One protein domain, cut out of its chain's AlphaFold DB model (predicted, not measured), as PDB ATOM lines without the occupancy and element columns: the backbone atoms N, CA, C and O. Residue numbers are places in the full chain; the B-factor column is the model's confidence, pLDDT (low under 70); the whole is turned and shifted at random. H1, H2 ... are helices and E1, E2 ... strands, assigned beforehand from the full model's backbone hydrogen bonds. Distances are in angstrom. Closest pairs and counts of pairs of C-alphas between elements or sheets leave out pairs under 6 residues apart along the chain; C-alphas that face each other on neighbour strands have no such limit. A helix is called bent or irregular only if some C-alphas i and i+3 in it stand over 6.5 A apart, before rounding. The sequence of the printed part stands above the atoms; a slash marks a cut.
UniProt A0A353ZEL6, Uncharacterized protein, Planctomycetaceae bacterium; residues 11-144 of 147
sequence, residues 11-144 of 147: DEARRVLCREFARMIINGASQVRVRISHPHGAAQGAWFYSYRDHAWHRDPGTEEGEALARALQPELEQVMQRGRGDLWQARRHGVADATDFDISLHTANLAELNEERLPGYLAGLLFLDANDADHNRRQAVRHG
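What this domain is: This is residues 11 to 144 of the 147 residues of an uncharacterized protein of Planctomycetaceae bacterium (UniProt A0A353ZEL6). A twisted antiparallel sheet of five strands forms a wall, with helices H1 and H2 crossing over one face. H4 packs on H1, and H5 packs on H4 farther out, so that H5 at one end and the link of E1 to E2 at the other mark the long axis. The printed part has 134 residues, with five named helices and five strands along the chain as H1 E1 E2 E3 H2 E4 E5 H3 H4 H5; the sheet's order is E3 E2 E1 E5 E4 and the class is mixed. The whole is compact, with a radius of gyration of the C-alphas of 14.5 A, and spans 48 by 32 by 25 A.

Where its parts are: The strands are E1, residues 31 to 37, 19.7 A; E2, 45 to 52, 22.8 A; E3, 55 to 58; E4, 88 to 95, 22.8 A; and E5, 98 to 105, 22.8 A. H1, residues 11 to 26, is 22.2 A long from C-alpha 11 at (41.070, -54.153, -8.981). H2, 66 to 82, is 25.1 A long, with a kink of 27 degrees near residue 74. H3 is residues 108 to 112, H4 118 to 127, 13.8 A, and H5 130 to 142, 19.4 A, ending at C-alpha 142 at (56.578, -36.466, 2.740). H2 and H3 are only just irregular: C-alphas 71 and 74 are 6.6 A apart, 108 and 111 6.8 A.

How they stand to each other: E1, E2 and E3 form a meander, each strand the antiparallel neighbour of the one before. Within hydrogen-bond range are N 35 and O 47 across E1 and E2, 2.9 A, N 57 and O 50 across E3 and E2, 2.9 A, N 34 and O 101 across E1 and E5, 3.0 A, and N 91 and O 102 across the hairpin E4 and E5, 2.9 A. H1 and H2 are on the same face, making two layers, helices over a sheet, at heights of 9.5 A and 8.7 A. They touch at Ala 13 and Leu 72, C-alphas 5.7 A apart, only just about perpendicular at 73 degrees. H4, the hub, touches H1 at Cys 18 and Pro 119, C-alphas 4.8 A apart, at a steep tilt of 56 degrees, opposite ways; it only grazes the sheet. H4 and H5 form a helical hairpin at a shallow tilt of 18 degrees, Gly 124 and Ala 133 closest, C-alphas 5.7 A apart. H3 is not on the sheet and is near H5. In H1 and H4 every O i to N i+4 pair is within hydrogen-bond range; H2 has 11 of 13, H5 7 of 9, and H3 0 of 1, with 1 of 2 O i to N i+3 pairs.

The domain as a whole: The C-alphas of His 40 and Arg 142, the two farthest apart, are 48.3 A apart. The printed part has no cut, and no link is long. Mean pLDDT of the printed part is 83.7; residues 83 to 85, 107 to 109, 111 and 129 to 144 are under 70.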
ATOM      1  N   ASP A  11      40.011 -55.160  -8.912       86.88
ATOM      2  CA  ASP A  11      41.070 -54.153  -8.981       86.88
ATOM      3  C   ASP A  11      40.852 -53.159 -10.128       86.88
ATOM      4  O   ASP A  11      41.156 -51.972  -9.987       86.88
ATOM      5  N   GLU A  12      40.288 -53.606 -11.248       88.81
ATOM      6  CA  GLU A  12      39.911 -52.727 -12.353       88.81
ATOM      7  C   GLU A  12      38.748 -51.813 -11.953       88.81
ATOM      8  O   GLU A  12      38.836 -50.598 -12.146       88.81
ATOM      9  N   ALA A  13      37.715 -52.352 -11.301       90.75
ATOM     10  CA  ALA A  13      36.586 -51.563 -10.815       90.75
ATOM     11  C   ALA A  13      37.027 -50.472  -9.825       90.75
ATOM     12  O   ALA A  13      36.655 -49.303  -9.966       90.75
ATOM     13  N   ARG A  14      37.900 -50.822  -8.871       93.06
ATOM     14  CA  ARG A  14      38.501 -49.867  -7.927       93.06
ATOM     15  C   ARG A  14      39.319 -48.792  -8.639       93.06
ATOM     16  O   ARG A  14      39.201 -47.614  -8.301       93.06
ATOM     17  N   ARG A  15      40.128 -49.168  -9.637       91.12
ATOM     18  CA  ARG A  15      40.921 -48.213 -10.433       91.12
ATOM     19  C   ARG A  15      40.035 -47.235 -11.191       91.12
ATOM     20  O   ARG A  15      40.323 -46.041 -11.156       91.12
ATOM     21  N   VAL A  16      38.969 -47.713 -11.838       92.12
ATOM     22  CA  VAL A  16      38.008 -46.842 -12.533       92.12
ATOM     23  C   VAL A  16      37.363 -45.877 -11.541       92.12
ATOM     24  O   VAL A  16      37.393 -44.672 -11.776       92.12
ATOM     25  N   LEU A  17      36.882 -46.372 -10.395       93.25
ATOM     26  CA  LEU A  17      36.288 -45.529  -9.357       93.25
ATOM     27  C   LEU A  17      37.238 -44.404  -8.919       93.25
ATOM     28  O   LEU A  17      36.873 -43.229  -8.948       93.25
ATOM     29  N   CYS A  18      38.467 -44.757  -8.536       93.19
ATOM     30  CA  CYS A  18      39.456 -43.790  -8.068       93.19
ATOM     31  C   CYS A  18      39.871 -42.801  -9.157       93.19
ATOM     32  O   CYS A  18      40.071 -41.626  -8.855       93.19
ATOM     33  N   ARG A  19      39.987 -43.249 -10.412       92.69
ATOM     34  CA  ARG A  19      40.306 -42.383 -11.552       92.69
ATOM     35  C   ARG A  19      39.203 -41.357 -11.793       92.69
ATOM     36  O   ARG A  19      39.499 -40.167 -11.874       92.69
ATOM     37  N   GLU A  20      37.945 -41.790 -11.866       93.56
ATOM     38  CA  GLU A  20      36.828 -40.876 -12.125       93.56
ATOM     39  C   GLU A  20      36.620 -39.897 -10.968       93.56
ATOM     40  O   GLU A  20      36.424 -38.701 -11.190       93.56
ATOM     41  N   PHE A  21      36.743 -40.361  -9.724       92.62
ATOM     42  CA  PHE A  21      36.703 -39.476  -8.562       92.62
ATOM     43  C   PHE A  21      37.832 -38.454  -8.587       92.62
ATOM     44  O   PHE A  21      37.561 -37.265  -8.425       92.62
ATOM     45  N   ALA A  22      39.070 -38.883  -8.847       91.12
ATOM     46  CA  ALA A  22      40.209 -37.980  -8.938       91.12
ATOM     47  C   ALA A  22      39.978 -36.886  -9.985       91.12
ATOM     48  O   ALA A  22      40.114 -35.701  -9.683       91.12
ATOM     49  N   ARG A  23      39.542 -37.274 -11.189       91.06
ATOM     50  CA  ARG A  23      39.217 -36.335 -12.264       91.06
ATOM     51  C   ARG A  23      38.137 -35.341 -11.838       91.06
ATOM     52  O   ARG A  23      38.269 -34.144 -12.090       91.06
ATOM     53  N   MET A  24      37.070 -35.800 -11.186       91.69
ATOM     54  CA  MET A  24      35.996 -34.913 -10.733       91.69
ATOM     55  C   MET A  24      36.463 -33.930  -9.651       91.69
ATOM     56  O   MET A  24      36.097 -32.755  -9.717       91.69
ATOM     57  N   ILE A  25      37.280 -34.383  -8.698       90.06
ATOM     58  CA  ILE A  25      37.822 -33.566  -7.602       90.06
ATOM     59  C   ILE A  25      38.783 -32.502  -8.131       90.06
ATOM     60  O   ILE A  25      38.665 -31.340  -7.754       90.06
ATOM     61  N   ILE A  26      39.686 -32.866  -9.046       88.31
ATOM     62  CA  ILE A  26      40.639 -31.929  -9.667       88.31
ATOM     63  C   ILE A  26      39.910 -30.827 -10.431       88.31
ATOM     64  O   ILE A  26      40.297 -29.665 -10.389       88.31
ATOM     65  N   ASN A  27      38.778 -31.174 -11.038       87.88
ATOM     66  CA  ASN A  27      37.882 -30.224 -11.683       87.88
ATOM     67  C   ASN A  27      36.949 -29.482 -10.693       87.88
ATOM     68  O   ASN A  27      35.950 -28.900 -11.109       87.88
ATOM     69  N   GLY A  28      37.238 -29.509  -9.388       88.00
ATOM     70  CA  GLY A  28      36.572 -28.699  -8.363       88.00
ATOM     71  C   GLY A  28      35.340 -29.329  -7.706       88.00
ATOM     72  O   GLY A  28      34.582 -28.626  -7.041       88.00
ATOM     73  N   ALA A  29      35.096 -30.633  -7.878       90.56
ATOM     74  CA  ALA A  29      34.010 -31.302  -7.161       90.56
ATOM     75  C   ALA A  29      34.325 -31.417  -5.662       90.56
ATOM     76  O   ALA A  29      35.363 -31.954  -5.281       90.56
ATOM     77  N   SER A  30      33.399 -30.971  -4.813       86.31
ATOM     78  CA  SER A  30      33.496 -31.154  -3.354       86.31
ATOM     79  C   SER A  30      32.905 -32.486  -2.884       86.31
ATOM     80  O   SER A  30      33.251 -32.990  -1.816       86.31
ATOM     81  N   GLN A  31      32.018 -33.067  -3.693       93.31
ATOM     82  CA  GLN A  31      31.427 -34.381  -3.474       93.31
ATOM     83  C   GLN A  31      31.320 -35.112  -4.806       93.31
ATOM     84  O   GLN A  31      31.144 -34.499  -5.864       93.31
ATOM     85  N   VAL A  32      31.404 -36.431  -4.736       94.81
ATOM     86  CA  VAL A  32      31.249 -37.330  -5.875       94.81
ATOM     87  C   VAL A  32      30.171 -38.351  -5.560       94.81
ATOM     88  O   VAL A  32      29.968 -38.721  -4.404       94.81
ATOM     89  N   ARG A  33      29.461 -38.800  -6.587       96.44
ATOM     90  CA  ARG A  33      28.422 -39.819  -6.474       96.44
ATOM     91  C   ARG A  33      28.599 -40.855  -7.560       96.44
ATOM     92  O   ARG A  33      28.856 -40.509  -8.711       96.44
ATOM     93  N   VAL A  34      28.387 -42.112  -7.197       96.81
ATOM     94  CA  VAL A  34      28.126 -43.178  -8.164       96.81
ATOM     95  C   VAL A  34      26.680 -43.607  -8.018       96.81
ATOM     96  O   VAL A  34      26.230 -43.932  -6.921       96.81
ATOM     97  N   ARG A  35      25.955 -43.607  -9.131       96.19
ATOM     98  CA  ARG A  35      24.625 -44.198  -9.235       96.19
ATOM     99  C   ARG A  35      24.741 -45.546  -9.917       96.19
ATOM    100  O   ARG A  35      25.245 -45.599 -11.035       96.19
ATOM    101  N   ILE A  36      24.213 -46.591  -9.293       96.06
ATOM    102  CA  ILE A  36      24.059 -47.914  -9.906       96.06
ATOM    103  C   ILE A  36      22.581 -48.116 -10.259       96.06
ATOM    104  O   ILE A  36      21.741 -48.057  -9.362       96.06
ATOM    105  N   SER A  37      22.235 -48.327 -11.535       95.06
ATOM    106  CA  SER A  37      20.847 -48.633 -11.941       95.06
ATOM    107  C   SER A  37      20.479 -50.095 -11.765       95.06
ATOM    108  O   SER A  37      21.254 -50.980 -12.129       95.06
ATOM    109  N   HIS A  38      19.234 -50.320 -11.350       93.19
ATOM    110  CA  HIS A  38      18.593 -51.611 -11.139       93.19
ATOM    111  C   HIS A  38      17.150 -51.691 -11.703       93.19
ATOM    112  O   HIS A  38      16.255 -52.107 -10.969       93.19
ATOM    113  N   PRO A  39      16.876 -51.368 -12.986       88.44
ATOM    114  CA  PRO A  39      15.505 -51.309 -13.536       88.44
ATOM    115  C   PRO A  39      14.728 -52.635 -13.447       88.44
ATOM    116  O   PRO A  39      13.502 -52.653 -13.515       88.44
ATOM    117  N   HIS A  40      15.430 -53.758 -13.267       88.81
ATOM    118  CA  HIS A  40      14.848 -55.084 -13.041       88.81
ATOM    119  C   HIS A  40      15.479 -55.797 -11.832       88.81
ATOM    120  O   HIS A  40      15.631 -57.016 -11.829       88.81
ATOM    121  N   GLY A  41      15.917 -55.036 -10.823       86.56
ATOM    122  CA  GLY A  41      16.526 -55.575  -9.600       86.56
ATOM    123  C   GLY A  41      17.976 -56.059  -9.740       86.56
ATOM    124  O   GLY A  41      18.557 -56.517  -8.762       86.56
ATOM    125  N   ALA A  42      18.584 -55.935 -10.923       88.06
ATOM    126  CA  ALA A  42      19.988 -56.262 -11.174       88.06
ATOM    127  C   ALA A  42      20.758 -55.023 -11.636       88.06
ATOM    128  O   ALA A  42      20.220 -54.225 -12.400       88.06
ATOM    129  N   ALA A  43      22.008 -54.867 -11.187       89.00
ATOM    130  CA  ALA A  43      22.885 -53.786 -11.636       89.00
ATOM    131  C   ALA A  43      23.086 -53.844 -13.159       89.00
ATOM    132  O   ALA A  43      23.530 -54.870 -13.671       89.00
ATOM    133  N   GLN A  44      22.754 -52.760 -13.865       90.81
ATOM    134  CA  GLN A  44      22.844 -52.674 -15.334       90.81
ATOM    135  C   GLN A  44      23.755 -51.561 -15.849       90.81
ATOM    136  O   GLN A  44      24.220 -51.629 -16.982       90.81
ATOM    137  N   GLY A  45      24.017 -50.548 -15.032       92.69
ATOM    138  CA  GLY A  45      24.799 -49.393 -15.439       92.69
ATOM    139  C   GLY A  45      25.296 -48.624 -14.231       92.69
ATOM    140  O   GLY A  45      24.673 -48.658 -13.164       92.69
ATOM    141  N   ALA A  46      26.436 -47.967 -14.405       94.38
ATOM    142  CA  ALA A  46      26.994 -47.043 -13.436       94.38
ATOM    143  C   ALA A  46      27.150 -45.660 -14.074       94.38
ATOM    144  O   ALA A  46      27.590 -45.540 -15.216       94.38
ATOM    145  N   TRP A  47      26.802 -44.617 -13.322       95.31
ATOM    146  CA  TRP A  47      27.035 -43.228 -13.716       95.31
ATOM    147  C   TRP A  47      27.696 -42.454 -12.596       95.31
ATOM    148  O   TRP A  47      27.334 -42.600 -11.425       95.31
ATOM    149  N   PHE A  48      28.601 -41.564 -12.982       95.56
ATOM    150  CA  PHE A  48      29.359 -40.740 -12.063       95.56
ATOM    151  C   PHE A  48      28.817 -39.316 -12.078       95.56
ATOM    152  O   PHE A  48      28.474 -38.761 -13.126       95.56
ATOM    153  N   TYR A  49      28.710 -38.731 -10.893       96.06
ATOM    154  CA  TYR A  49      28.219 -37.378 -10.699       96.06
ATOM    155  C   TYR A  49      29.194 -36.602  -9.829       96.06
ATOM    156  O   TYR A  49      29.750 -37.131  -8.865       96.06
ATOM    157  N   SER A  50      29.339 -35.321 -10.137       95.00
ATOM    158  CA  SER A  50      30.051 -34.358  -9.306       95.00
ATOM    159  C   SER A  50      29.072 -33.356  -8.714       95.00
ATOM    160  O   SER A  50      28.109 -32.952  -9.367       95.00
ATOM    161  N   TYR A  51      29.312 -32.957  -7.470       94.25
ATOM    162  CA  TYR A  51      28.589 -31.860  -6.845       94.25
ATOM    163  C   TYR A  51      29.380 -30.562  -7.023       94.25
ATOM    164  O   TYR A  51      30.472 -30.407  -6.465       94.25
ATOM    165  N   ARG A  52      28.835 -29.647  -7.828       90.50
ATOM    166  CA  ARG A  52      29.392 -28.320  -8.144       90.50
ATOM    167  C   ARG A  52      28.248 -27.321  -8.233       90.50
ATOM    168  O   ARG A  52      27.118 -27.727  -8.460       90.50
ATOM    169  N   ASP A  53      28.518 -26.045  -7.980       90.25
ATOM    170  CA  ASP A  53      27.514 -24.973  -8.097       90.25
ATOM    171  C   ASP A  53      26.183 -25.276  -7.374       90.25
ATOM    172  O   ASP A  53      25.099 -24.917  -7.829       90.25
ATOM    173  N   HIS A  54      26.270 -25.955  -6.223       90.12
ATOM    174  CA  HIS A  54      25.131 -26.407  -5.411       90.12
ATOM    175  C   HIS A  54      24.171 -27.398  -6.098       90.12
ATOM    176  O   HIS A  54      23.023 -27.542  -5.670       90.12
ATOM    177  N   ALA A  55      24.625 -28.118  -7.124       93.69
ATOM    178  CA  ALA A  55      23.842 -29.122  -7.826       93.69
ATOM    179  C   ALA A  55      24.664 -30.370  -8.186       93.69
ATOM    180  O   ALA A  55      25.894 -30.361  -8.249       93.69
ATOM    181  N   TRP A  56      23.958 -31.479  -8.417       95.00
ATOM    182  CA  TRP A  56      24.553 -32.705  -8.949       95.00
ATOM    183  C   TRP A  56      24.599 -32.649 -10.470       95.00
ATOM    184  O   TRP A  56      23.568 -32.514 -11.128       95.00
ATOM    185  N   HIS A  57      25.790 -32.839 -11.023       94.62
ATOM    186  CA  HIS A  57      26.032 -32.890 -12.455       94.62
ATOM    187  C   HIS A  57      26.517 -34.280 -12.827       94.62
ATOM    188  O   HIS A  57      27.534 -34.742 -12.312       94.62
ATOM    189  N   ARG A  58      25.792 -34.946 -13.729       94.06
ATOM    190  CA  ARG A  58      26.267 -36.188 -14.339       94.06
ATOM    191  C   ARG A  58      27.469 -35.865 -15.214       94.06
ATOM    192  O   ARG A  58      27.378 -34.981 -16.066       94.06
ATOM    193  N   ASP A  59      28.566 -36.582 -15.027       88.94
ATOM    194  CA  ASP A  59      29.763 -36.359 -15.821       88.94
ATOM    195  C   ASP A  59      29.632 -37.062 -17.193       88.94
ATOM    196  O   ASP A  59      29.311 -38.260 -17.249       88.94
ATOM    197  N   PRO A  60      29.784 -36.337 -18.317       79.19
ATOM    198  CA  PRO A  60      29.594 -36.900 -19.649       79.19
ATOM    199  C   PRO A  60      30.641 -37.980 -19.956       79.19
ATOM    200  O   PRO A  60      31.818 -37.828 -19.660       79.19
ATOM    201  N   GLY A  61      30.217 -39.079 -20.589       72.62
ATOM    202  CA  GLY A  61      31.124 -40.168 -20.982       72.62
ATOM    203  C   GLY A  61      31.479 -41.163 -19.874       72.62
ATOM    204  O   GLY A  61      32.245 -42.080 -20.125       72.62
ATOM    205  N   THR A  62      30.893 -41.027 -18.682       73.44
ATOM    206  CA  THR A  62      31.086 -41.954 -17.549       73.44
ATOM    207  C   THR A  62      29.980 -43.008 -17.432       73.44
ATOM    208  O   THR A  62      29.722 -43.539 -16.355       73.44
ATOM    209  N   GLU A  63      29.252 -43.257 -18.524       77.69
ATOM    210  CA  GLU A  63      28.294 -44.357 -18.562       77.69
ATOM    211  C   GLU A  63      29.046 -45.661 -18.747       77.69
ATOM    212  O   GLU A  63      29.575 -45.941 -19.820       77.69
ATOM    213  N   GLU A  64      29.076 -46.443 -17.681       82.50
ATOM    214  CA  GLU A  64      29.797 -47.700 -17.652       82.50
ATOM    215  C   GLU A  64      28.807 -48.863 -17.624       82.50
ATOM    216  O   GLU A  64      27.783 -48.824 -16.932       82.50
ATOM    217  N   GLY A  65      29.110 -49.895 -18.410       85.12
ATOM    218  CA  GLY A  65      28.197 -51.004 -18.669       85.12
ATOM    219  C   GLY A  65      27.958 -51.931 -17.473       85.12
ATOM    220  O   GLY A  65      28.589 -51.839 -16.418       85.12
ATOM    221  N   GLU A  66      27.064 -52.895 -17.686       90.06
ATOM    222  CA  GLU A  66      26.600 -53.866 -16.689       90.06
ATOM    223  C   GLU A  66      27.730 -54.553 -15.906       90.06
ATOM    224  O   GLU A  66      27.645 -54.681 -14.683       90.06
ATOM    225  N   ALA A  67      28.795 -54.979 -16.591       89.38
ATOM    226  CA  ALA A  67      29.919 -55.663 -15.957       89.38
ATOM    227  C   ALA A  67      30.593 -54.797 -14.882       89.38
ATOM    228  O   ALA A  67      30.869 -55.285 -13.784       89.38
ATOM    229  N   LEU A  68      30.796 -53.503 -15.163       90.19
ATOM    230  CA  LEU A  68      31.430 -52.598 -14.209       90.19
ATOM    231  C   LEU A  68      30.466 -52.270 -13.078       90.19
ATOM    232  O   LEU A  68      30.865 -52.282 -11.920       90.19
ATOM    233  N   ALA A  69      29.193 -52.031 -13.392       92.38
ATOM    234  CA  ALA A  69      28.170 -51.751 -12.391       92.38
ATOM    235  C   ALA A  69      28.071 -52.877 -11.345       92.38
ATOM    236  O   ALA A  69      28.034 -52.612 -10.141       92.38
ATOM    237  N   ARG A  70      28.102 -54.137 -11.799       92.00
ATOM    238  CA  ARG A  70      28.122 -55.324 -10.932       92.00
ATOM    239  C   ARG A  70      29.394 -55.422 -10.089       92.00
ATOM    240  O   ARG A  70      29.299 -55.811  -8.931       92.00
ATOM    241  N   ALA A  71      30.555 -55.078 -10.648       91.50
ATOM    242  CA  ALA A  71      31.828 -55.100  -9.926       91.50
ATOM    243  C   ALA A  71      31.958 -53.942  -8.915       91.50
ATOM    244  O   ALA A  71      32.489 -54.128  -7.824       91.50
ATOM    245  N   LEU A  72      31.434 -52.757  -9.241       93.19
ATOM    246  CA  LEU A  72      31.480 -51.568  -8.388       93.19
ATOM    247  C   LEU A  72      30.548 -51.660  -7.183       93.19
ATOM    248  O   LEU A  72      30.905 -51.177  -6.113       93.19
ATOM    249  N   GLN A  73      29.358 -52.243  -7.340       93.25
ATOM    250  CA  GLN A  73      28.363 -52.282  -6.268       93.25
ATOM    251  C   GLN A  73      28.898 -52.858  -4.936       93.25
ATOM    252  O   GLN A  73      28.794 -52.152  -3.931       93.25
ATOM    253  N   PRO A  74      29.485 -54.071  -4.872       91.62
ATOM    254  CA  PRO A  74      29.981 -54.622  -3.608       91.62
ATOM    255  C   PRO A  74      31.138 -53.803  -3.017       91.62
ATOM    256  O   PRO A  74      31.287 -53.725  -1.798       91.62
ATOM    257  N   GLU A  75      31.947 -53.160  -3.860       92.56
ATOM    258  CA  GLU A  75      33.044 -52.298  -3.420       92.56
ATOM    259  C   GLU A  75      32.522 -50.995  -2.811       92.56
ATOM    260  O   GLU A  75      32.951 -50.592  -1.732       92.56
ATOM    261  N   LEU A  76      31.531 -50.369  -3.447       93.19
ATOM    262  CA  LEU A  76      30.850 -49.198  -2.906       93.19
ATOM    263  C   LEU A  76      30.145 -49.531  -1.590       93.19
ATOM    264  O   LEU A  76      30.237 -48.756  -0.642       93.19
ATOM    265  N   GLU A  77      29.496 -50.692  -1.489       92.19
ATOM    266  CA  GLU A  77      28.879 -51.157  -0.245       92.19
ATOM    267  C   GLU A  77      29.903 -51.304   0.892       92.19
ATOM    268  O   GLU A  77      29.630 -50.861   2.010       92.19
ATOM    269  N   GLN A  78      31.095 -51.840   0.612       89.81
ATOM    270  CA  GLN A  78      32.191 -51.904   1.587       89.81
ATOM    271  C   GLN A  78      32.689 -50.512   1.985       89.81
ATOM    272  O   GLN A  78      32.886 -50.247   3.172       89.81
ATOM    273  N   VAL A  79      32.851 -49.600   1.021       89.25
ATOM    274  CA  VAL A  79      33.219 -48.204   1.297       89.25
ATOM    275  C   VAL A  79      32.181 -47.568   2.227       89.25
ATOM    276  O   VAL A  79      32.548 -46.977   3.239       89.25
ATOM    277  N   MET A  80      30.880 -47.764   1.993       88.94
ATOM    278  CA  MET A  80      29.840 -47.184   2.859       88.94
ATOM    279  C   MET A  80      29.922 -47.651   4.319       88.94
ATOM    280  O   MET A  80      29.567 -46.893   5.219       88.94
ATOM    281  N   GLN A  81      30.409 -48.867   4.577       84.88
ATOM    282  CA  GLN A  81      30.569 -49.397   5.936       84.88
ATOM    283  C   GLN A  81      31.767 -48.788   6.684       84.88
ATOM    284  O   GLN A  81      31.833 -48.871   7.909       84.88
ATOM    285  N   ARG A  82      32.717 -48.180   5.964       78.38
ATOM    286  CA  ARG A  82      34.002 -47.701   6.502       78.38
ATOM    287  C   ARG A  82      34.069 -46.191   6.744       78.38
ATOM    288  O   ARG A  82      35.110 -45.734   7.214       78.38
ATOM    289  N   GLY A  83      33.019 -45.436   6.401       66.12
ATOM    290  CA  GLY A  83      33.010 -43.966   6.403       66.12
ATOM    291  C   GLY A  83      33.702 -43.347   7.624       66.12
ATOM    292  O   GLY A  83      33.343 -43.640   8.765       66.12
ATOM    293  N   ARG A  84      34.707 -42.492   7.383       67.00
ATOM    294  CA  ARG A  84      35.558 -41.886   8.422       67.00
ATOM    295  C   ARG A  84      35.295 -40.399   8.548       67.00
ATOM    296  O   ARG A  84      35.898 -39.603   7.836       67.00
ATOM    297  N   GLY A  85      34.418 -40.035   9.481       65.44
ATOM    298  CA  GLY A  85      33.853 -38.687   9.598       65.44
ATOM    299  C   GLY A  85      34.838 -37.509   9.636       65.44
ATOM    300  O   GLY A  85      34.409 -36.389   9.374       65.44
ATOM    301  N   ASP A  86      36.122 -37.734   9.921       73.81
ATOM    302  CA  ASP A  86      37.187 -36.726   9.910       73.81
ATOM    303  C   ASP A  86      37.856 -36.522   8.536       73.81
ATOM    304  O   ASP A  86      38.240 -35.402   8.206       73.81
ATOM    305  N   LEU A  87      37.989 -37.571   7.720       76.94
ATOM    306  CA  LEU A  87      38.665 -37.506   6.416       76.94
ATOM    307  C   LEU A  87      37.682 -37.498   5.247       76.94
ATOM    308  O   LEU A  87      37.904 -36.810   4.247       76.94
ATOM    309  N   TRP A  88      36.608 -38.271   5.360       86.44
ATOM    310  CA  TRP A  88      35.600 -38.404   4.321       86.44
ATOM    311  C   TRP A  88      34.315 -39.030   4.860       86.44
ATOM    312  O   TRP A  88      34.316 -39.910   5.717       86.44
ATOM    313  N   GLN A  89      33.187 -38.623   4.304       88.81
ATOM    314  CA  GLN A  89      31.888 -39.177   4.643       88.81
ATOM    315  C   GLN A  89      31.315 -39.937   3.461       88.81
ATOM    316  O   GLN A  89      31.477 -39.540   2.309       88.81
ATOM    317  N   ALA A  90      30.627 -41.027   3.774       90.50
ATOM    318  CA  ALA A  90      29.911 -41.847   2.818       90.50
ATOM    319  C   ALA A  90      28.426 -41.832   3.161       90.50
ATOM    320  O   ALA A  90      28.055 -41.953   4.332       90.50
ATOM    321  N   ARG A  91      27.570 -41.739   2.148       91.62
ATOM    322  CA  ARG A  91      26.128 -41.883   2.318       91.62
ATOM    323  C   ARG A  91      25.545 -42.732   1.205       91.62
ATOM    324  O   ARG A  91      25.712 -42.439   0.029       91.62
ATOM    325  N   ARG A  92      24.759 -43.727   1.600       93.69
ATOM    326  CA  ARG A  92      23.922 -44.512   0.693       93.69
ATOM    327  C   ARG A  92      22.482 -44.026   0.758       93.69
ATOM    328  O   ARG A  92      21.961 -43.787   1.848       93.69
ATOM    329  N   HIS A  93      21.820 -43.937  -0.388       93.06
ATOM    330  CA  HIS A  93      20.367 -43.797  -0.437       93.06
ATOM    331  C   HIS A  93      19.786 -44.479  -1.676       93.06
ATOM    332  O   HIS A  93      20.395 -44.500  -2.742       93.06
ATOM    333  N   GLY A  94      18.612 -45.086  -1.501       89.50
ATOM    334  CA  GLY A  94      17.865 -45.705  -2.589       89.50
ATOM    335  C   GLY A  94      16.996 -44.683  -3.315       89.50
ATOM    336  O   GLY A  94      16.396 -43.805  -2.694       89.50
ATOM    337  N   VAL A  95      16.909 -44.839  -4.625       86.75
ATOM    338  CA  VAL A  95      15.921 -44.220  -5.515       86.75
ATOM    339  C   VAL A  95      15.241 -45.352  -6.297       86.75
ATOM    340  O   VAL A  95      15.782 -46.449  -6.344       86.75
ATOM    341  N   ALA A  96      14.050 -45.124  -6.862       87.88
ATOM    342  CA  ALA A  96      13.163 -46.188  -7.372       87.88
ATOM    343  C   ALA A  96      13.890 -47.364  -8.062       87.88
ATOM    344  O   ALA A  96      13.832 -48.487  -7.570       87.88
ATOM    345  N   ASP A  97      14.656 -47.067  -9.114       92.88
ATOM    346  CA  ASP A  97      15.376 -48.065  -9.911       92.88
ATOM    347  C   ASP A  97      16.898 -47.904  -9.812       92.88
ATOM    348  O   ASP A  97      17.618 -48.209 -10.761       92.88
ATOM    349  N   ALA A  98      17.420 -47.353  -8.714       94.75
ATOM    350  CA  ALA A  98      18.859 -47.157  -8.557       94.75
ATOM    351  C   ALA A  98      19.306 -47.003  -7.095       94.75
ATOM    352  O   ALA A  98      18.539 -46.664  -6.197       94.75
ATOM    353  N   THR A  99      20.597 -47.212  -6.862       96.31
ATOM    354  CA  THR A  99      21.244 -46.887  -5.590       96.31
ATOM    355  C   THR A  99      22.279 -45.798  -5.815       96.31
ATOM    356  O   THR A  99      23.149 -45.944  -6.674       96.31
ATOM    357  N   ASP A 100      22.202 -44.734  -5.018       96.50
ATOM    358  CA  ASP A 100      23.177 -43.649  -5.016       96.50
ATOM    359  C   ASP A 100      24.151 -43.818  -3.846       96.50
ATOM    360  O   ASP A 100      23.751 -44.016  -2.689       96.50
ATOM    361  N   PHE A 101      25.438 -43.724  -4.171       96.19
ATOM    362  CA  PHE A 101      26.564 -43.783  -3.250       96.19
ATOM    363  C   PHE A 101      27.314 -42.456  -3.301       96.19
ATOM    364  O   PHE A 101      28.055 -42.193  -4.249       96.19
ATOM    365  N   ASP A 102      27.116 -41.630  -2.280       94.94
ATOM    366  CA  ASP A 102      27.721 -40.307  -2.164       94.94
ATOM    367  C   ASP A 102      28.979 -40.386  -1.315       94.94
ATOM    368  O   ASP A 102      28.970 -40.983  -0.234       94.94
ATOM    369  N   ILE A 103      30.039 -39.731  -1.773       92.94
ATOM    370  CA  ILE A 103      31.284 -39.572  -1.033       92.94
ATOM    371  C   ILE A 103      31.633 -38.090  -0.976       92.94
ATOM    372  O   ILE A 103      31.811 -37.423  -1.995       92.94
ATOM    373  N   SER A 104      31.735 -37.582   0.247       90.94
ATOM    374  CA  SER A 104      32.235 -36.244   0.552       90.94
ATOM    375  C   SER A 104      33.645 -36.366   1.099       90.94
ATOM    376  O   SER A 104      33.870 -37.125   2.037       90.94
ATOM    377  N   LEU A 105      34.595 -35.622   0.545       85.44
ATOM    378  CA  LEU A 105      35.967 -35.605   1.043       85.44
ATOM    379  C   LEU A 105      36.202 -34.306   1.818       85.44
ATOM    380  O   LEU A 105      35.842 -33.229   1.351       85.44
ATOM    381  N   HIS A 106      36.791 -34.401   3.010       78.25
ATOM    382  CA  HIS A 106      37.007 -33.255   3.906       78.25
ATOM    383  C   HIS A 106      38.473 -32.817   3.975       78.25
ATOM    384  O   HIS A 106      38.816 -31.863   4.673       78.25
ATOM    385  N   THR A 107      39.364 -33.514   3.273       65.19
ATOM    386  CA  THR A 107      40.802 -33.304   3.385       65.19
ATOM    387  C   THR A 107      41.245 -32.054   2.624       65.19
ATOM    388  O   THR A 107      41.304 -32.028   1.397       65.19
ATOM    389  N   ALA A 108      41.651 -31.024   3.375       62.69
ATOM    390  CA  ALA A 108      42.242 -29.789   2.845       62.69
ATOM    391  C   ALA A 108      43.474 -30.033   1.943       62.69
ATOM    392  O   ALA A 108      43.802 -29.203   1.102       62.69
ATOM    393  N   ASN A 109      44.117 -31.198   2.074       62.00
ATOM    394  CA  ASN A 109      45.343 -31.551   1.359       62.00
ATOM    395  C   ASN A 109      45.099 -32.182  -0.027       62.00
ATOM    396  O   ASN A 109      46.063 -32.543  -0.697       62.00
ATOM    397  N   LEU A 110      43.846 -32.351  -0.478       70.06
ATOM    398  CA  LEU A 110      43.579 -32.869  -1.833       70.06
ATOM    399  C   LEU A 110      44.043 -31.904  -2.922       70.06
ATOM    400  O   LEU A 110      44.453 -32.353  -3.986       70.06
ATOM    401  N   ALA A 111      44.018 -30.600  -2.639       62.66
ATOM    402  CA  ALA A 111      44.438 -29.559  -3.572       62.66
ATOM    403  C   ALA A 111      45.938 -29.625  -3.924       62.66
ATOM    404  O   ALA A 111      46.350 -29.075  -4.939       62.66
ATOM    405  N   GLU A 112      46.750 -30.306  -3.109       70.06
ATOM    406  CA  GLU A 112      48.188 -30.491  -3.350       70.06
ATOM    407  C   GLU A 112      48.492 -31.720  -4.230       70.06
ATOM    408  O   GLU A 112      49.641 -31.939  -4.622       70.06
ATOM    409  N   LEU A 113      47.488 -32.552  -4.540       77.31
ATOM    410  CA  LEU A 113      47.648 -33.766  -5.341       77.31
ATOM    411  C   LEU A 113      47.255 -33.519  -6.803       77.31
ATOM    412  O   LEU A 113      46.190 -32.984  -7.095       77.31
ATOM    413  N   ASN A 114      48.108 -33.962  -7.730       81.19
ATOM    414  CA  ASN A 114      47.857 -33.899  -9.172       81.19
ATOM    415  C   ASN A 114      47.103 -35.145  -9.690       81.19
ATOM    416  O   ASN A 114      46.889 -36.114  -8.954       81.19
ATOM    417  N   GLU A 115      46.739 -35.131 -10.979       81.69
ATOM    418  CA  GLU A 115      45.996 -36.213 -11.659       81.69
ATOM    419  C   GLU A 115      46.665 -37.588 -11.547       81.69
ATOM    420  O   GLU A 115      45.977 -38.604 -11.497       81.69
ATOM    421  N   GLU A 116      47.993 -37.636 -11.446       83.81
ATOM    422  CA  GLU A 116      48.748 -38.888 -11.359       83.81
ATOM    423  C   GLU A 116      48.697 -39.507  -9.957       83.81
ATOM    424  O   GLU A 116      48.647 -40.729  -9.802       83.81
ATOM    425  N   ARG A 117      48.715 -38.675  -8.910       85.38
ATOM    426  CA  ARG A 117      48.843 -39.132  -7.516       85.38
ATOM    427  C   ARG A 117      47.501 -39.305  -6.821       85.38
ATOM    428  O   ARG A 117      47.382 -40.143  -5.923       85.38
ATOM    429  N   LEU A 118      46.497 -38.525  -7.216       89.44
ATOM    430  CA  LEU A 118      45.194 -38.524  -6.563       89.44
ATOM    431  C   LEU A 118      44.462 -39.880  -6.646       89.44
ATOM    432  O   LEU A 118      43.955 -40.311  -5.609       89.44
ATOM    433  N   PRO A 119      44.456 -40.622  -7.776       91.06
ATOM    434  CA  PRO A 119      43.830 -41.943  -7.827       91.06
ATOM    435  C   PRO A 119      44.436 -42.930  -6.820       91.06
ATOM    436  O   PRO A 119      43.704 -43.627  -6.122       91.06
ATOM    437  N   GLY A 120      45.768 -42.958  -6.691       88.00
ATOM    438  CA  GLY A 120      46.459 -43.824  -5.729       88.00
ATOM    439  C   GLY A 120      46.178 -43.434  -4.278       88.00
ATOM    440  O   GLY A 120      45.952 -44.299  -3.430       88.00
ATOM    441  N   TYR A 121      46.117 -42.130  -3.993       88.06
ATOM    442  CA  TYR A 121      45.709 -41.632  -2.680       88.06
ATOM    443  C   TYR A 121      44.275 -42.055  -2.330       88.06
ATOM    444  O   TYR A 121      44.042 -42.570  -1.238       88.06
ATOM    445  N   LEU A 122      43.327 -41.901  -3.263       89.62
ATOM    446  CA  LEU A 122      41.939 -42.327  -3.075       89.62
ATOM    447  C   LEU A 122      41.829 -43.840  -2.890       89.62
ATOM    448  O   LEU A 122      41.059 -44.281  -2.042       89.62
ATOM    449  N   ALA A 123      42.621 -44.631  -3.618       90.12
ATOM    450  CA  ALA A 123      42.646 -46.078  -3.434       90.12
ATOM    451  C   ALA A 123      43.065 -46.445  -2.002       90.12
ATOM    452  O   ALA A 123      42.415 -47.257  -1.345       90.12
ATOM    453  N   GLY A 124      44.098 -45.772  -1.487       87.12
ATOM    454  CA  GLY A 124      44.522 -45.921  -0.101       87.12
ATOM    455  C   GLY A 124      43.479 -45.452   0.915       87.12
ATOM    456  O   GLY A 124      43.308 -46.083   1.952       87.12
ATOM    457  N   LEU A 125      42.770 -44.363   0.622       86.81
ATOM    458  CA  LEU A 125      41.781 -43.779   1.527       86.81
ATOM    459  C   LEU A 125      40.492 -44.608   1.623       86.81
ATOM    460  O   LEU A 125      39.925 -44.733   2.707       86.81
ATOM    461  N   LEU A 126      40.017 -45.123   0.488       88.00
ATOM    462  CA  LEU A 126      38.717 -45.783   0.366       88.00
ATOM    463  C   LEU A 126      38.800 -47.294   0.617       88.00
ATOM    464  O   LEU A 126      37.865 -47.869   1.175       88.00
ATOM    465  N   PHE A 127      39.908 -47.938   0.234       86.75
ATOM    466  CA  PHE A 127      39.980 -49.402   0.177       86.75
ATOM    467  C   PHE A 127      40.990 -50.053   1.124       86.75
ATOM    468  O   PHE A 127      40.831 -51.241   1.412       86.75
ATOM    469  N   LEU A 128      41.978 -49.329   1.661       79.81
ATOM    470  CA  LEU A 128      42.895 -49.907   2.649       79.81
ATOM    471  C   LEU A 128      42.320 -49.868   4.068       79.81
ATOM    472  O   LEU A 128      41.536 -48.986   4.430       79.81
ATOM    473  N   ASP A 129      42.737 -50.837   4.881       62.84
ATOM    474  CA  ASP A 129      42.371 -50.910   6.290       62.84
ATOM    475  C   ASP A 129      43.008 -49.775   7.107       62.84
ATOM    476  O   ASP A 129      43.989 -49.137   6.719       62.84
ATOM    477  N   ALA A 130      42.435 -49.527   8.288       51.31
ATOM    478  CA  ALA A 130      42.759 -48.400   9.165       51.31
ATOM    479  C   ALA A 130      44.246 -48.158   9.420       51.31
ATOM    480  O   ALA A 130      44.658 -47.006   9.558       51.31
ATOM    481  N   ASN A 131      45.015 -49.240   9.507       48.09
ATOM    482  CA  ASN A 131      46.429 -49.203   9.850       48.09
ATOM    483  C   ASN A 131      47.309 -48.790   8.659       48.09
ATOM    484  O   ASN A 131      48.370 -48.204   8.865       48.09
ATOM    485  N   ASP A 132      46.841 -49.001   7.427       51.50
ATOM    486  CA  ASP A 132      47.597 -48.716   6.205       51.50
ATOM    487  C   ASP A 132      47.293 -47.316   5.646       51.50
ATOM    488  O   ASP A 132      48.178 -46.644   5.105       51.50
ATOM    489  N   ALA A 133      46.071 -46.809   5.849       50.16
ATOM    490  CA  ALA A 133      45.686 -45.456   5.432       50.16
ATOM    491  C   ALA A 133      46.552 -44.364   6.097       50.16
ATOM    492  O   ALA A 133      46.947 -43.382   5.458       50.16
ATOM    493  N   ASP A 134      46.917 -44.555   7.369       52.19
ATOM    494  CA  ASP A 134      47.740 -43.606   8.124       52.19
ATOM    495  C   ASP A 134      49.226 -43.653   7.694       52.19
ATOM    496  O   ASP A 134      49.932 -42.637   7.736       52.19
ATOM    497  N   HIS A 135      49.692 -44.803   7.184       52.38
ATOM    498  CA  HIS A 135      51.008 -44.949   6.555       52.38
ATOM    499  C   HIS A 135      51.072 -44.211   5.208       52.38
ATOM    500  O   HIS A 135      51.995 -43.420   4.976       52.38
ATOM    501  N   ASN A 136      50.053 -44.377   4.358       54.25
ATOM    502  CA  ASN A 136      49.963 -43.684   3.068       54.25
ATOM    503  C   ASN A 136      49.837 -42.166   3.222       54.25
ATOM    504  O   ASN A 136      50.463 -41.421   2.466       54.25
ATOM    505  N   ARG A 137      49.118 -41.683   4.246       56.56
ATOM    506  CA  ARG A 137      49.068 -40.251   4.579       56.56
ATOM    507  C   ARG A 137      50.465 -39.676   4.828       56.56
ATOM    508  O   ARG A 137      50.804 -38.621   4.291       56.56
ATOM    509  N   ARG A 138      51.299 -40.370   5.612       57.53
ATOM    510  CA  ARG A 138      52.672 -39.926   5.916       57.53
ATOM    511  C   ARG A 138      53.570 -39.941   4.680       57.53
ATOM    512  O   ARG A 138      54.409 -39.052   4.549       57.53
ATOM    513  N   GLN A 139      53.395 -40.908   3.779       57.16
ATOM    514  CA  GLN A 139      54.143 -40.949   2.520       57.16
ATOM    515  C   GLN A 139      53.710 -39.840   1.552       57.16
ATOM    516  O   GLN A 139      54.567 -39.140   1.013       57.16
ATOM    517  N   ALA A 140      52.403 -39.612   1.385       57.72
ATOM    518  CA  ALA A 140      51.880 -38.580   0.492       57.72
ATOM    519  C   ALA A 140      52.373 -37.175   0.886       57.72
ATOM    520  O   ALA A 140      52.871 -36.448   0.025       57.72
ATOM    521  N   VAL A 141      52.332 -36.846   2.185       57.41
ATOM    522  CA  VAL A 141      52.814 -35.563   2.735       57.41
ATOM    523  C   VAL A 141      54.339 -35.431   2.632       57.41
ATOM    524  O   VAL A 141      54.842 -34.359   2.304       57.41
ATOM    525  N   ARG A 142      55.106 -36.508   2.861       54.56
ATOM    526  CA  ARG A 142      56.578 -36.466   2.740       54.56
ATOM    527  C   ARG A 142      57.057 -36.225   1.309       54.56
ATOM    528  O   ARG A 142      58.074 -35.569   1.128       54.56
ATOM    529  N   HIS A 143      56.322 -36.709   0.312       53.06
ATOM    530  CA  HIS A 143      56.654 -36.527  -1.104       53.06
ATOM    531  C   HIS A 143      55.973 -35.305  -1.752       53.06
ATOM    532  O   HIS A 143      56.092 -35.111  -2.959       53.06
ATOM    533  N   GLY A 144      55.227 -34.492  -0.995       42.94
ATOM    534  CA  GLY A 144      54.652 -33.213  -1.449       42.94
ATOM    535  C   GLY A 144      55.573 -32.006  -1.243       42.94
ATOM    536  O   GLY A 144      55.203 -30.887  -1.563       42.94
TER     537      GLY A 144